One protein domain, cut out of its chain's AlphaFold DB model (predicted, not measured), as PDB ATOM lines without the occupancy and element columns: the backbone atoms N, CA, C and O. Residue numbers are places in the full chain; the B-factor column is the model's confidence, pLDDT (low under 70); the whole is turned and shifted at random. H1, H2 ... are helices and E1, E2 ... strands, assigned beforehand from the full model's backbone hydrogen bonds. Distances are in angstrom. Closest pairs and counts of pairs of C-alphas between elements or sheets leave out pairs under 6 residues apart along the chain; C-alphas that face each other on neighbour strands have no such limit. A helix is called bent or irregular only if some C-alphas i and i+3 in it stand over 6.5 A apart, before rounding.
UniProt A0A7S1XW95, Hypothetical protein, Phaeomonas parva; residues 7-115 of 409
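What this domain is: This is residues 7 to 115 of the 409 residues of the protein "Hypothetical protein" of Phaeomonas parva (UniProt A0A7S1XW95). A strongly twisted four-stranded sheet has helices over one face: H3 packs on it over E4, and H1 lies at the E1 edge. H2 sits farther out from the sheet and bridges H1 and H3. The printed part has 109 residues, with three named helices and four named strands in the order H1, E1, H2, E2, H3, E3, E4; the sheet runs E1, E2, E4, E3 and is mixed. The class is mixed, helices and strands, with 54 residues, under half, in named elements. The whole is compact and rounded, with a radius of gyration of the C-alphas of 13.0 A and spans of 38 by 29 by 22 A.

Where its parts are: The sheet holds E1, residues 19 to 21; E2, residues 51 to 57, 17.3 A long; E4, residues 108 to 114, 18.7 A; and E3, residues 97 to 103, 19.0 A. The helices are H1, residues 7 to 13, 9.8 A; H2, residues 27 to 38, 16.4 A; and H3, residues 69 to 79, 15.5 A. H1 begins at C-alpha 7 (145.038, 128.318, 137.891), H3 begins at C-alpha 69 (146.860, 131.083, 152.286), and E4 ends at C-alpha 114 (147.630, 113.926, 145.853).

How they stand to each other: E2 and E4 are antiparallel, with N 53 and O 111 at 2.8 A, within hydrogen-bond range. E4 and E3 form a hairpin, with N 101 and O 110 at 2.8 A. Edge strand E1 is parallel to E2, with N 20 and O 52 at 2.9 A. H1 and H3 lie on the same face of the sheet, two layers, helices on one face of a sheet. H3 runs along E4 at 8 degrees on the local plane, at a height over the sheet of 9.8 A; the C-alphas of Val 55 and Pro 70 are the closest of E2 and H3, 5.7 A apart. H1 lies over E1 at a height of 9.9 A. H2 is not on the sheet; it touches H3 at a steep tilt of 46 degrees, the same way, closest at the C-alphas of Pro 31 and Ala 76, 5.4 A. With residues 33 to 38 alone H2 touches H1, at a shallow tilt of 13 degrees, closest at the C-alphas of Ala 8 and Ala 37, 4.7 A. H1 and H3 are apart. E1, H2, E2 make a strand-helix-strand unit, two parallel neighbour strands with a helix between, and E2, H3, E3 a split one with E4 between its strands; both crossovers are right-handed. In H1 and H3 every O i to N i+4 pair is within hydrogen-bond range, in H2 6 of 8; H2 is only just irregular, with C-alphas 28 and 31 7.0 A apart.

The domain as a whole: The two C-alphas farthest apart are those of Asp 43 and Lys 59, 39.5 A. The printed part has no cut. The links H2 to E2, E2 to H3 and H3 to E3 are long; in the last, residues 83 to 84 pair with residues 97 to 98 of E3, parallel. The mean pLDDT of the printed part is 90.3, and no printed residue is under 70.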
ATOM      1  N   ARG A   7     144.201 129.241 137.096       84.25
ATOM      2  CA  ARG A   7     145.038 128.318 137.891       84.25
ATOM      3  C   ARG A   7     144.367 126.984 138.218       84.25
ATOM      4  O   ARG A   7     145.059 125.982 138.319       84.25
ATOM      5  N   ALA A   8     143.043 126.962 138.374       87.69
ATOM      6  CA  ALA A   8     142.316 125.710 138.580       87.69
ATOM      7  C   ALA A   8     142.421 124.804 137.347       87.69
ATOM      8  O   ALA A   8     142.685 123.615 137.477       87.69
ATOM      9  N   GLY A   9     142.285 125.389 136.149       84.12
ATOM     10  CA  GLY A   9     142.453 124.673 134.885       84.12
ATOM     11  C   GLY A   9     143.880 124.164 134.678       84.12
ATOM     12  O   GLY A   9     144.050 123.036 134.233       84.12
ATOM     13  N   GLU A  10     144.891 124.954 135.056       88.00
ATOM     14  CA  GLU A  10     146.301 124.530 135.045       88.00
ATOM     15  C   GLU A  10     146.517 123.302 135.938       88.00
ATOM     16  O   GLU A  10     146.996 122.283 135.457       88.00
ATOM     17  N   ILE A  11     146.059 123.355 137.196       92.31
ATOM     18  CA  ILE A  11     146.149 122.225 138.134       92.31
ATOM     19  C   ILE A  11     145.405 120.994 137.603       92.31
ATOM     20  O   ILE A  11     145.891 119.868 137.710       92.31
ATOM     21  N   ARG A  12     144.215 121.196 137.028       89.88
ATOM     22  CA  ARG A  12     143.391 120.106 136.498       89.88
ATOM     23  C   ARG A  12     144.018 119.450 135.268       89.88
ATOM     24  O   ARG A  12     143.812 118.263 135.053       89.88
ATOM     25  N   ALA A  13     144.771 120.208 134.476       87.06
ATOM     26  CA  ALA A  13     145.423 119.725 133.267       87.06
ATOM     27  C   ALA A  13     146.748 118.988 133.530       87.06
ATOM     28  O   ALA A  13     147.254 118.352 132.607       87.06
ATOM     29  N   CYS A  14     147.308 119.048 134.747       87.50
ATOM     30  CA  CYS A  14     148.554 118.358 135.084       87.50
ATOM     31  C   CYS A  14     148.401 116.844 134.875       87.50
ATOM     32  O   CYS A  14     147.625 116.208 135.578       87.50
ATOM     33  N   MET A  15     149.138 116.249 133.942       86.25
ATOM     34  CA  MET A  15     149.180 114.783 133.769       86.25
ATOM     35  C   MET A  15     150.385 114.153 134.470       86.25
ATOM     36  O   MET A  15     150.477 112.937 134.574       86.25
ATOM     37  N   GLU A  16     151.288 114.991 134.978       88.69
ATOM     38  CA  GLU A  16     152.513 114.605 135.665       88.69
ATOM     39  C   GLU A  16     152.637 115.371 136.993       88.69
ATOM     40  O   GLU A  16     151.862 116.282 137.305       88.69
ATOM     41  N   THR A  17     153.624 114.998 137.810       90.69
ATOM     42  CA  THR A  17     153.930 115.717 139.054       90.69
ATOM     43  C   THR A  17     154.478 117.107 138.744       90.69
ATOM     44  O   THR A  17     155.631 117.262 138.345       90.69
ATOM     45  N   GLU A  18     153.671 118.130 139.006       91.38
ATOM     46  CA  GLU A  18     153.998 119.520 138.694       91.38
ATOM     47  C   GLU A  18     153.965 120.428 139.927       91.38
ATOM     48  O   GLU A  18     153.398 120.109 140.978       91.38
ATOM     49  N   GLN A  19     154.616 121.586 139.807       93.88
ATOM     50  CA  GLN A  19     154.644 122.617 140.836       93.88
ATOM     51  C   GLN A  19     153.917 123.867 140.340       93.88
ATOM     52  O   GLN A  19     154.358 124.496 139.382       93.88
ATOM     53  N   VAL A  20     152.861 124.272 141.050       94.25
ATOM     54  CA  VAL A  20     152.024 125.427 140.696       94.25
ATOM     55  C   VAL A  20     152.209 126.538 141.728       94.25
ATOM     56  O   VAL A  20     152.058 126.336 142.935       94.25
ATOM     57  N   ASP A  21     152.561 127.738 141.266       93.69
ATOM     58  CA  ASP A  21     152.806 128.899 142.127       93.69
ATOM     59  C   ASP A  21     151.507 129.670 142.396       93.69
ATOM     60  O   ASP A  21     150.925 130.265 141.486       93.69
ATOM     61  N   LEU A  22     151.068 129.703 143.660       94.12
ATOM     62  CA  LEU A  22     149.839 130.394 144.069       94.12
ATOM     63  C   LEU A  22     150.058 131.853 144.491       94.12
ATOM     64  O   LEU A  22     149.186 132.469 145.103       94.12
ATOM     65  N   GLY A  23     151.192 132.462 144.147       91.88
ATOM     66  CA  GLY A  23     151.466 133.862 144.451       91.88
ATOM     67  C   GLY A  23     150.394 134.796 143.896       91.88
ATOM     68  O   GLY A  23     150.004 134.680 142.735       91.88
ATOM     69  N   GLY A  24     149.891 135.708 144.725       88.50
ATOM     70  CA  GLY A  24     148.763 136.580 144.386       88.50
ATOM     71  C   GLY A  24     147.366 135.953 144.526       88.50
ATOM     72  O   GLY A  24     146.392 136.670 144.321       88.50
ATOM     73  N   VAL A  25     147.235 134.670 144.900       91.88
ATOM     74  CA  VAL A  25     145.937 134.107 145.324       91.88
ATOM     75  C   VAL A  25     145.605 134.595 146.729       91.88
ATOM     76  O   VAL A  25     146.426 134.538 147.648       91.88
ATOM     77  N   THR A  26     144.375 135.069 146.888       92.00
ATOM     78  CA  THR A  26     143.822 135.502 148.173       92.00
ATOM     79  C   THR A  26     143.035 134.366 148.837       92.00
ATOM     80  O   THR A  26     142.477 133.528 148.128       92.00
ATOM     81  N   PRO A  27     142.913 134.337 150.178       91.88
ATOM     82  CA  PRO A  27     142.123 133.320 150.879       91.88
ATOM     83  C   PRO A  27     140.670 133.213 150.395       91.88
ATOM     84  O   PRO A  27     140.120 132.122 150.374       91.88
ATOM     85  N   ALA A  28     140.068 134.320 149.947       90.69
ATOM     86  CA  ALA A  28     138.700 134.341 149.422       90.69
ATOM     87  C   ALA A  28     138.534 133.564 148.101       90.69
ATOM     88  O   ALA A  28     137.438 133.118 147.786       90.69
ATOM     89  N   GLN A  29     139.612 133.394 147.329       91.62
ATOM     90  CA  GLN A  29     139.603 132.662 146.056       91.62
ATOM     91  C   GLN A  29     139.871 131.163 146.233       91.62
ATOM     92  O   GLN A  29     139.658 130.390 145.302       91.62
ATOM     93  N   VAL A  30     140.359 130.749 147.405       94.88
ATOM     94  CA  VAL A  30     140.794 129.373 147.667       94.88
ATOM     95  C   VAL A  30     139.656 128.351 147.597       94.88
ATOM     96  O   VAL A  30     139.878 127.333 146.949       94.88
ATOM     97  N   PRO A  31     138.457 128.585 148.176       93.56
ATOM     98  CA  PRO A  31     137.377 127.602 148.102       93.56
ATOM     99  C   PRO A  31     137.007 127.261 146.657       93.56
ATOM    100  O   PRO A  31     136.971 126.095 146.290       93.56
ATOM    101  N   GLN A  32     136.849 128.283 145.808       91.12
ATOM    102  CA  GLN A  32     136.545 128.083 144.389       91.12
ATOM    103  C   GLN A  32     137.704 127.406 143.644       91.12
ATOM    104  O   GLN A  32     137.476 126.491 142.863       91.12
ATOM    105  N   LEU A  33     138.954 127.808 143.913       94.19
ATOM    106  CA  LEU A  33     140.140 127.185 143.318       94.19
ATOM    107  C   LEU A  33     140.210 125.684 143.632       94.19
ATOM    108  O   LEU A  33     140.506 124.899 142.738       94.19
ATOM    109  N   VAL A  34     139.973 125.296 144.888       95.25
ATOM    110  CA  VAL A  34     140.023 123.893 145.318       95.25
ATOM    111  C   VAL A  34     138.835 123.114 144.768       95.25
ATOM    112  O   VAL A  34     139.046 122.025 144.248       95.25
ATOM    113  N   ALA A  35     137.628 123.682 144.792       91.88
ATOM    114  CA  ALA A  35     136.453 123.054 144.196       91.88
ATOM    115  C   ALA A  35     136.662 122.765 142.699       91.88
ATOM    116  O   ALA A  35     136.425 121.646 142.249       91.88
ATOM    117  N   ASP A  36     137.188 123.733 141.948       90.25
ATOM    118  CA  ASP A  36     137.413 123.595 140.506       90.25
ATOM    119  C   ASP A  36     138.595 122.668 140.166       90.25
ATOM    120  O   ASP A  36     138.575 121.977 139.149       90.25
ATOM    121  N   ALA A  37     139.643 122.644 140.995       92.69
ATOM    122  CA  ALA A  37     140.838 121.836 140.744       92.69
ATOM    123  C   ALA A  37     140.709 120.386 141.249       92.69
ATOM    124  O   ALA A  37     141.125 119.444 140.569       92.69
ATOM    125  N   PHE A  38     140.132 120.211 142.438       94.12
ATOM    126  CA  PHE A  38     140.180 118.985 143.241       94.12
ATOM    127  C   PHE A  38     138.800 118.468 143.665       94.12
ATOM    128  O   PHE A  38     138.703 117.354 144.166       94.12
ATOM    129  N   GLY A  39     137.725 119.234 143.454       87.62
ATOM    130  CA  GLY A  39     136.381 118.852 143.894       87.62
ATOM    131  C   GLY A  39     135.751 117.697 143.110       87.62
ATOM    132  O   GLY A  39     134.707 117.193 143.509       87.62
ATOM    133  N   THR A  40     136.358 117.271 142.002       88.06
ATOM    134  CA  THR A  40     135.959 116.075 141.246       88.06
ATOM    135  C   THR A  40     137.131 115.093 141.211       88.06
ATOM    136  O   THR A  40     138.239 115.532 140.892       88.06
ATOM    137  N   PRO A  41     136.934 113.790 141.470       88.62
ATOM    138  CA  PRO A  41     137.976 112.782 141.281       88.62
ATOM    139  C   PRO A  41     138.558 112.776 139.860       88.62
ATOM    140  O   PRO A  41     137.983 113.341 138.922       88.62
ATOM    141  N   ARG A  42     139.761 112.225 139.716       87.81
ATOM    142  CA  ARG A  42     140.511 112.142 138.463       87.81
ATOM    143  C   ARG A  42     140.616 110.705 137.982       87.81
ATOM    144  O   ARG A  42     141.480 109.961 138.430       87.81
ATOM    145  N   ASP A  43     139.782 110.370 137.011       83.19
ATOM    146  CA  ASP A  43     139.738 109.036 136.391       83.19
ATOM    147  C   ASP A  43     140.594 108.960 135.116       83.19
ATOM    148  O   ASP A  43     140.710 107.929 134.462       83.19
ATOM    149  N   ASP A  44     141.194 110.086 134.735       84.50
ATOM    150  CA  ASP A  44     142.020 110.256 133.544       84.50
ATOM    151  C   ASP A  44     143.522 110.059 133.811       84.50
ATOM    152  O   ASP A  44     144.335 110.151 132.890       84.50
ATOM    153  N   LEU A  45     143.903 109.794 135.062       83.50
ATOM    154  CA  LEU A  45     145.290 109.582 135.458       83.50
ATOM    155  C   LEU A  45     145.730 108.137 135.210       83.50
ATOM    156  O   LEU A  45     145.131 107.188 135.707       83.50
ATOM    157  N   THR A  46     146.839 107.964 134.490       82.94
ATOM    158  CA  THR A  46     147.469 106.646 134.284       82.94
ATOM    159  C   THR A  46     148.435 106.263 135.406       82.94
ATOM    160  O   THR A  46     148.771 105.093 135.579       82.94
ATOM    161  N   GLU A  47     148.903 107.249 136.167       87.56
ATOM    162  CA  GLU A  47     149.746 107.083 137.346       87.56
ATOM    163  C   GLU A  47     149.392 108.136 138.399       87.56
ATOM    164  O   GLU A  47     148.872 109.204 138.072       87.56
ATOM    165  N   MET A  48     149.671 107.838 139.670       92.69
ATOM    166  CA  MET A  48     149.451 108.804 140.740       92.69
ATOM    167  C   MET A  48     150.406 109.989 140.582       92.69
ATOM    168  O   MET A  48     151.625 109.813 140.514       92.69
ATOM    169  N   ILE A  49     149.855 111.200 140.596       94.19
ATOM    170  CA  ILE A  49     150.615 112.447 140.505       94.19
ATOM    171  C   ILE A  49     150.571 113.221 141.818       94.19
ATOM    172  O   ILE A  49     149.684 113.055 142.651       94.19
ATOM    173  N   ARG A  50     151.521 114.138 141.983       95.19
ATOM    174  CA  ARG A  50     151.548 115.089 143.094       95.19
ATOM    175  C   ARG A  50     151.516 116.508 142.555       95.19
ATOM    176  O   ARG A  50     152.470 116.946 141.915       95.19
ATOM    177  N   VAL A  51     150.492 117.270 142.912       96.81
ATOM    178  CA  VAL A  51     150.427 118.704 142.615       96.81
ATOM    179  C   VAL A  51     151.067 119.472 143.766       96.81
ATOM    180  O   VAL A  51     150.606 119.437 144.904       96.81
ATOM    181  N   SER A  52     152.170 120.162 143.492       96.44
ATOM    182  CA  SER A  52     152.956 120.879 144.499       96.44
ATOM    183  C   SER A  52     152.596 122.360 144.493       96.44
ATOM    184  O   SER A  52     153.136 123.140 143.712       96.44
ATOM    185  N   LEU A  53     151.686 122.767 145.371       96.56
ATOM    186  CA  LEU A  53     151.215 124.146 145.462       96.56
ATOM    187  C   LEU A  53     152.201 124.988 146.273       96.56
ATOM    188  O   LEU A  53     152.434 124.722 147.452       96.56
ATOM    189  N   VAL A  54     152.771 126.037 145.682       95.81
ATOM    190  CA  VAL A  54     153.600 126.991 146.431       95.81
ATOM    191  C   VAL A  54     152.691 127.967 147.160       95.81
ATOM    192  O   VAL A  54     152.053 128.817 146.544       95.81
ATOM    193  N   VAL A  55     152.650 127.851 148.483       95.31
ATOM    194  CA  VAL A  55     151.723 128.589 149.355       95.31
ATOM    195  C   VAL A  55     152.417 129.662 150.191       95.31
ATOM    196  O   VAL A  55     151.775 130.401 150.933       95.31
ATOM    197  N   GLY A  56     153.743 129.754 150.106       92.94
ATOM    198  CA  GLY A  56     154.509 130.747 150.839       92.94
ATOM    199  C   GLY A  56     155.987 130.741 150.491       92.94
ATOM    200  O   GLY A  56     156.499 129.837 149.834       92.94
ATOM    201  N   ALA A  57     156.696 131.747 150.991       92.31
ATOM    202  CA  ALA A  57     158.138 131.852 150.842       92.31
ATOM    203  C   ALA A  57     158.801 132.468 152.081       92.31
ATOM    204  O   ALA A  57     158.154 133.086 152.936       92.31
ATOM    205  N   GLY A  58     160.118 132.293 152.168       85.25
ATOM    206  CA  GLY A  58     160.986 132.914 153.158       85.25
ATOM    207  C   GLY A  58     161.081 134.433 152.990       85.25
ATOM    208  O   GLY A  58     160.329 135.061 152.248       85.25
ATOM    209  N   LYS A  59     162.035 135.048 153.695       84.38
ATOM    210  CA  LYS A  59     162.114 136.510 153.883       84.38
ATOM    211  C   LYS A  59     162.024 137.332 152.585       84.38
ATOM    212  O   LYS A  59     161.351 138.354 152.584       84.38
ATOM    213  N   LEU A  60     162.654 136.881 151.497       78.44
ATOM    214  CA  LEU A  60     162.698 137.604 150.215       78.44
ATOM    215  C   LEU A  60     161.405 137.498 149.389       78.44
ATOM    216  O   LEU A  60     161.122 138.382 148.588       78.44
ATOM    217  N   GLY A  61     160.617 136.436 149.580       81.81
ATOM    218  CA  GLY A  61     159.415 136.157 148.785       81.81
ATOM    219  C   GLY A  61     158.106 136.232 149.569       81.81
ATOM    220  O   GLY A  61     157.044 136.073 148.975       81.81
ATOM    221  N   ARG A  62     158.152 136.458 150.891       88.06
ATOM    222  CA  ARG A  62     156.979 136.393 151.783       88.06
ATOM    223  C   ARG A  62     155.822 137.276 151.314       88.06
ATOM    224  O   ARG A  62     154.681 136.854 151.383       88.06
ATOM    225  N   GLN A  63     156.130 138.463 150.800       89.25
ATOM    226  CA  GLN A  63     155.157 139.448 150.318       89.25
ATOM    227  C   GLN A  63     154.365 139.020 149.069       89.25
ATOM    228  O   GLN A  63     153.340 139.619 148.772       89.25
ATOM    229  N   LYS A  64     154.807 137.974 148.352       91.56
ATOM    230  CA  LYS A  64     154.097 137.419 147.185       91.56
ATOM    231  C   LYS A  64     152.872 136.576 147.578       91.56
ATOM    232  O   LYS A  64     151.983 136.374 146.753       91.56
ATOM    233  N   TYR A  65     152.823 136.080 148.813       93.88
ATOM    234  CA  TYR A  65     151.805 135.137 149.276       93.88
ATOM    235  C   TYR A  65     151.050 135.711 150.466       93.88
ATOM    236  O   TYR A  65     151.631 136.364 151.334       93.88
ATOM    237  N   HIS A  66     149.754 135.431 150.535       93.00
ATOM    238  CA  HIS A  66     148.963 135.810 151.695       93.00
ATOM    239  C   HIS A  66     149.342 134.950 152.913       93.00
ATOM    240  O   HIS A  66     149.568 133.747 152.778       93.00
ATOM    241  N   ALA A  67     149.396 135.542 154.111       89.56
ATOM    242  CA  ALA A  67     149.812 134.835 155.329       89.56
ATOM    243  C   ALA A  67     148.887 133.651 155.671       89.56
ATOM    244  O   ALA A  67     149.366 132.586 156.057       89.56
ATOM    245  N   ASP A  68     147.582 133.831 155.454       92.38
ATOM    246  CA  ASP A  68     146.552 132.819 155.725       92.38
ATOM    247  C   ASP A  68     146.308 131.832 154.572       92.38
ATOM    248  O   ASP A  68     145.454 130.953 154.689       92.38
ATOM    249  N   LEU A  69     147.047 131.942 153.461       92.25
ATOM    250  CA  LEU A  69     146.860 131.083 152.286       92.25
ATOM    251  C   LEU A  69     146.986 129.578 152.605       92.25
ATOM    252  O   LEU A  69     146.104 128.826 152.195       92.25
ATOM    253  N   PRO A  70     147.997 129.111 153.373       92.62
ATOM    254  CA  PRO A  70     148.107 127.692 153.710       92.62
ATOM    255  C   PRO A  70     146.916 127.190 154.533       92.62
ATOM    256  O   PRO A  70     146.422 126.094 154.297       92.62
ATOM    257  N   LYS A  71     146.428 128.006 155.476       93.88
ATOM    258  CA  LYS A  71     145.303 127.645 156.348       93.88
ATOM    259  C   LYS A  71     143.998 127.540 155.557       93.88
ATOM    260  O   LYS A  71     143.238 126.603 155.773       93.88
ATOM    261  N   ALA A  72     143.761 128.479 154.641       94.12
ATOM    262  CA  ALA A  72     142.591 128.458 153.768       94.12
ATOM    263  C   ALA A  72     142.590 127.234 152.838       94.12
ATOM    264  O   ALA A  72     141.544 126.625 152.644       94.12
ATOM    265  N   LEU A  73     143.757 126.841 152.308       95.06
ATOM    266  CA  LEU A  73     143.885 125.663 151.439       95.06
ATOM    267  C   LEU A  73     143.601 124.362 152.180       95.06
ATOM    268  O   LEU A  73     142.857 123.536 151.673       95.06
ATOM    269  N   VAL A  74     144.146 124.201 153.387       95.81
ATOM    270  CA  VAL A  74     143.883 123.018 154.220       95.81
ATOM    271  C   VAL A  74     142.399 122.903 154.567       95.81
ATOM    272  O   VAL A  74     141.843 121.813 154.493       95.81
ATOM    273  N   ALA A  75     141.748 124.015 154.922       94.06
ATOM    274  CA  ALA A  75     140.316 124.017 155.211       94.06
ATOM    275  C   ALA A  75     139.491 123.588 153.985       94.06
ATOM    276  O   ALA A  75     138.682 122.674 154.097       94.06
ATOM    277  N   ALA A  76     139.763 124.176 152.817       95.50
ATOM    278  CA  ALA A  76     139.050 123.850 151.585       95.50
ATOM    279  C   ALA A  76     139.314 122.411 151.102       95.50
ATOM    280  O   ALA A  76     138.398 121.741 150.644       95.50
ATOM    281  N   LEU A  77     140.542 121.896 151.226       94.56
ATOM    282  CA  LEU A  77     140.856 120.506 150.872       94.56
ATOM    283  C   LEU A  77     140.099 119.513 151.766       94.56
ATOM    284  O   LEU A  77     139.519 118.557 151.258       94.56
ATOM    285  N   ARG A  78     140.032 119.770 153.079       92.69
ATOM    286  CA  ARG A  78     139.261 118.935 154.016       92.69
ATOM    287  C   ARG A  78     137.760 118.953 153.727       92.69
ATOM    288  O   ARG A  78     137.113 117.921 153.856       92.69
ATOM    289  N   GLU A  79     137.206 120.089 153.300       92.12
ATOM    290  CA  GLU A  79     135.804 120.178 152.851       92.12
ATOM    291  C   GLU A  79     135.519 119.299 151.619       92.12
ATOM    292  O   GLU A  79     134.391 118.849 151.439       92.12
ATOM    293  N   HIS A  80     136.542 119.005 150.813       89.81
ATOM    294  CA  HIS A  80     136.475 118.113 149.654       89.81
ATOM    295  C   HIS A  80     136.979 116.688 149.941       89.81
ATOM    296  O   HIS A  80     137.310 115.957 149.012       89.81
ATOM    297  N   GLY A  81     137.030 116.285 151.215       87.31
ATOM    298  CA  GLY A  81     137.336 114.907 151.609       87.31
ATOM    299  C   GLY A  81     138.821 114.558 151.619       87.31
ATOM    300  O   GLY A  81     139.155 113.381 151.684       87.31
ATOM    301  N   TYR A  82     139.713 115.552 151.564       93.94
ATOM    302  CA  TYR A  82     141.142 115.285 151.653       93.94
ATOM    303  C   TYR A  82     141.641 115.215 153.096       93.94
ATOM    304  O   TYR A  82     141.276 116.040 153.942       93.94
ATOM    305  N   GLU A  83     142.590 114.316 153.340       90.75
ATOM    306  CA  GLU A  83     143.211 114.118 154.648       90.75
ATOM    307  C   GLU A  83     144.681 114.549 154.677       90.75
ATOM    308  O   GLU A  83     145.395 114.540 153.676       90.75
ATOM    309  N   GLU A  84     145.143 114.972 155.854       93.44
ATOM    310  CA  GLU A  84     146.546 115.320 156.051       93.44
ATOM    311  C   GLU A  84     147.345 114.053 156.359       93.44
ATOM    312  O   GLU A  84     147.171 113.460 157.422       93.44
ATOM    313  N   ASP A  85     148.258 113.681 155.467       90.06
ATOM    314  CA  ASP A  85     149.155 112.543 155.653       90.06
ATOM    315  C   ASP A  85     150.594 112.967 155.366       90.06
ATOM    316  O   ASP A  85     151.016 113.152 154.225       90.06
ATOM    317  N   THR A  86     151.400 113.089 156.418       84.00
ATOM    318  CA  THR A  86     152.812 113.465 156.288       84.00
ATOM    319  C   THR A  86     153.652 112.416 155.554       84.00
ATOM    320  O   THR A  86     154.707 112.757 155.013       84.00
ATOM    321  N   GLY A  87     153.194 111.160 155.535       77.12
ATOM    322  CA  GLY A  87     153.814 110.029 154.852       77.12
ATOM    323  C   GLY A  87     153.433 109.907 153.377       77.12
ATOM    324  O   GLY A  87     154.066 109.118 152.673       77.12
ATOM    325  N   ALA A  88     152.481 110.712 152.893       80.06
ATOM    326  CA  ALA A  88     151.918 110.570 151.557       80.06
ATOM    327  C   ALA A  88     152.992 110.548 150.457       80.06
ATOM    328  O   ALA A  88     153.939 111.347 150.454       80.06
ATOM    329  N   ALA A  89     152.846 109.640 149.499       87.38
ATOM    330  CA  ALA A  89     153.795 109.388 148.419       87.38
ATOM    331  C   ALA A  89     153.065 109.223 147.076       87.38
ATOM    332  O   ALA A  89     151.847 109.323 147.006       87.38
ATOM    333  N   LEU A  90     153.806 109.006 145.984       85.62
ATOM    334  CA  LEU A  90     153.235 108.747 144.651       85.62
ATOM    335  C   LEU A  90     152.685 107.309 144.558       85.62
ATOM    336  O   LEU A  90     153.137 106.506 143.743       85.62
ATOM    337  N   LEU A  91     151.759 106.975 145.456       84.75
ATOM    338  CA  LEU A  91     151.066 105.696 145.570       84.75
ATOM    339  C   LEU A  91     149.561 105.957 145.506       84.75
ATOM    340  O   LEU A  91     149.094 106.979 146.002       84.75
ATOM    341  N   TRP A  92     148.806 105.035 144.910       85.88
ATOM    342  CA  TRP A  92     147.350 105.162 144.799       85.88
ATOM    343  C   TRP A  92     146.653 105.216 146.162       85.88
ATOM    344  O   TRP A  92     145.703 105.971 146.315       85.88
ATOM    345  N   ASP A  93     147.207 104.545 147.172       81.62
ATOM    346  CA  ASP A  93     146.726 104.582 148.562       81.62
ATOM    347  C   ASP A  93     146.815 105.981 149.198       81.62
ATOM    348  O   ASP A  93     146.208 106.243 150.230       81.62
ATOM    349  N   CYS A  94     147.583 106.892 148.592       86.31
ATOM    350  CA  CYS A  94     147.687 108.283 149.017       86.31
ATOM    351  C   CYS A  94     146.742 109.209 148.229       86.31
ATOM    352  O   CYS A  94     146.830 110.428 148.392       86.31
ATOM    353  N   ALA A  95     145.869 108.686 147.359       90.69
ATOM    354  CA  ALA A  95     144.844 109.484 146.689       90.69
ATOM    355  C   ALA A  95     143.972 110.203 147.728       90.69
ATOM    356  O   ALA A  95     143.580 109.621 148.733       90.69
ATOM    357  N   GLY A  96     143.684 111.487 147.510       93.19
ATOM    358  CA  GLY A  96     142.921 112.274 148.482       93.19
ATOM    359  C   GLY A  96     143.721 112.701 149.711       93.19
ATOM    360  O   GLY A  96     143.141 113.142 150.696       93.19
ATOM    361  N   SER A  97     145.051 112.636 149.683       93.75
ATOM    362  CA  SER A  97     145.879 113.145 150.779       93.75
ATOM    363  C   SER A  97     146.579 114.460 150.432       93.75
ATOM    364  O   SER A  97     146.776 114.825 149.266       93.75
ATOM    365  N   PHE A  98     146.995 115.205 151.452       96.81
ATOM    366  CA  PHE A  98     147.920 116.321 151.300       96.81
ATOM    367  C   PHE A  98     148.984 116.333 152.393       96.81
ATOM    368  O   PHE A  98     148.786 115.841 153.502       96.81
ATOM    369  N   LYS A  99     150.119 116.972 152.094       94.25
ATOM    370  CA  LYS A  99     151.195 117.175 153.063       94.25
ATOM    371  C   LYS A  99     151.897 118.508 152.920       94.25
ATOM    372  O   LYS A  99     152.097 119.034 151.822       94.25
ATOM    373  N   HIS A 100     152.339 119.032 154.054       93.00
ATOM    374  CA  HIS A 100     153.176 120.217 154.102       93.00
ATOM    375  C   HIS A 100     154.640 119.861 153.864       93.00
ATOM    376  O   HIS A 100     155.191 118.968 154.499       93.00
ATOM    377  N   GLN A 101     155.294 120.628 152.997       91.50
ATOM    378  CA  GLN A 101     156.725 120.538 152.761       91.50
ATOM    379  C   GLN A 101     157.352 121.928 152.829       91.50
ATOM    380  O   GLN A 101     156.820 122.914 152.313       91.50
ATOM    381  N   HIS A 102     158.524 122.013 153.448       89.38
ATOM    382  CA  HIS A 102     159.371 123.192 153.354       89.38
ATOM    383  C   HIS A 102     160.550 122.861 152.443       89.38
ATOM    384  O   HIS A 102     161.401 122.046 152.795       89.38
ATOM    385  N   ASP A 103     160.606 123.496 151.275       86.19
ATOM    386  CA  ASP A 103     161.800 123.473 150.434       86.19
ATOM    387  C   ASP A 103     162.800 124.470 151.028       86.19
ATOM    388  O   ASP A 103     162.735 125.680 150.784       86.19
ATOM    389  N   THR A 104     163.706 123.961 151.862       80.94
ATOM    390  CA  THR A 104     164.772 124.740 152.507       80.94
ATOM    391  C   THR A 104     165.797 125.255 151.497       80.94
ATOM    392  O   THR A 104     166.412 126.298 151.720       80.94
ATOM    393  N   GLY A 105     165.933 124.589 150.346       76.81
ATOM    394  CA  GLY A 105     166.812 124.998 149.258       76.81
ATOM    395  C   GLY A 105     166.320 126.266 148.566       76.81
ATOM    396  O   GLY A 105     167.120 127.166 148.297       76.81
ATOM    397  N   LYS A 106     165.015 126.370 148.296       80.31
ATOM    398  CA  LYS A 106     164.379 127.531 147.642       80.31
ATOM    399  C   LYS A 106     163.700 128.493 148.624       80.31
ATOM    400  O   LYS A 106     163.245 129.557 148.209       80.31
ATOM    401  N   ASN A 107     163.683 128.167 149.917       88.25
ATOM    402  CA  ASN A 107     162.916 128.854 150.958       88.25
ATOM    403  C   ASN A 107     161.426 128.977 150.596       88.25
ATOM    404  O   ASN A 107     160.845 130.055 150.740       88.25
ATOM    405  N   LEU A 108     160.815 127.905 150.089       91.69
ATOM    406  CA  LEU A 108     159.404 127.881 149.695       91.69
ATOM    407  C   LEU A 108     158.596 126.979 150.622       91.69
ATOM    408  O   LEU A 108     159.009 125.869 150.946       91.69
ATOM    409  N   LYS A 109     157.416 127.449 151.020       92.69
ATOM    410  CA  LYS A 109     156.412 126.620 151.686       92.69
ATOM    411  C   LYS A 109     155.538 126.002 150.610       92.69
ATOM    412  O   LYS A 109     154.942 126.732 149.816       92.69
ATOM    413  N   ILE A 110     155.480 124.682 150.596       95.19
ATOM    414  CA  ILE A 110     154.788 123.893 149.588       95.19
ATOM    415  C   ILE A 110     153.721 123.054 150.287       95.19
ATOM    416  O   ILE A 110     153.937 122.525 151.376       95.19
ATOM    417  N   LEU A 111     152.556 122.965 149.661       96.62
ATOM    418  CA  LEU A 111     151.510 122.019 150.000       96.62
ATOM    419  C   LEU A 111     151.426 121.017 148.851       96.62
ATOM    420  O   LEU A 111     151.049 121.379 147.738       96.62
ATOM    421  N   HIS A 112     151.846 119.787 149.099       96.62
ATOM    422  CA  HIS A 112     151.682 118.702 148.146       96.62
ATOM    423  C   HIS A 112     150.274 118.148 148.281       96.62
ATOM    424  O   HIS A 112     149.868 117.809 149.386       96.62
ATOM    425  N   VAL A 113     149.561 118.061 147.167       97.00
ATOM    426  CA  VAL A 113     148.218 117.492 147.085       97.00
ATOM    427  C   VAL A 113     148.277 116.296 146.145       97.00
ATOM    428  O   VAL A 113     148.795 116.410 145.032       97.00
ATOM    429  N   TYR A 114     147.768 115.163 146.608       96.25
ATOM    430  CA  TYR A 114     147.630 113.926 145.853       96.25
ATOM    431  C   TYR A 114     146.163 113.825 145.441       96.25
ATOM    432  O   TYR A 114     145.317 113.614 146.312       96.25
ATOM    433  N   PRO A 115     145.816 114.092 144.168       94.56
ATOM    434  CA  PRO A 115     144.424 114.182 143.751       94.56
ATOM    435  C   PRO A 115     143.631 112.928 144.122       94.56
ATOM    436  O   PRO A 115     144.167 111.823 144.064       94.56
TER     437      PRO A 115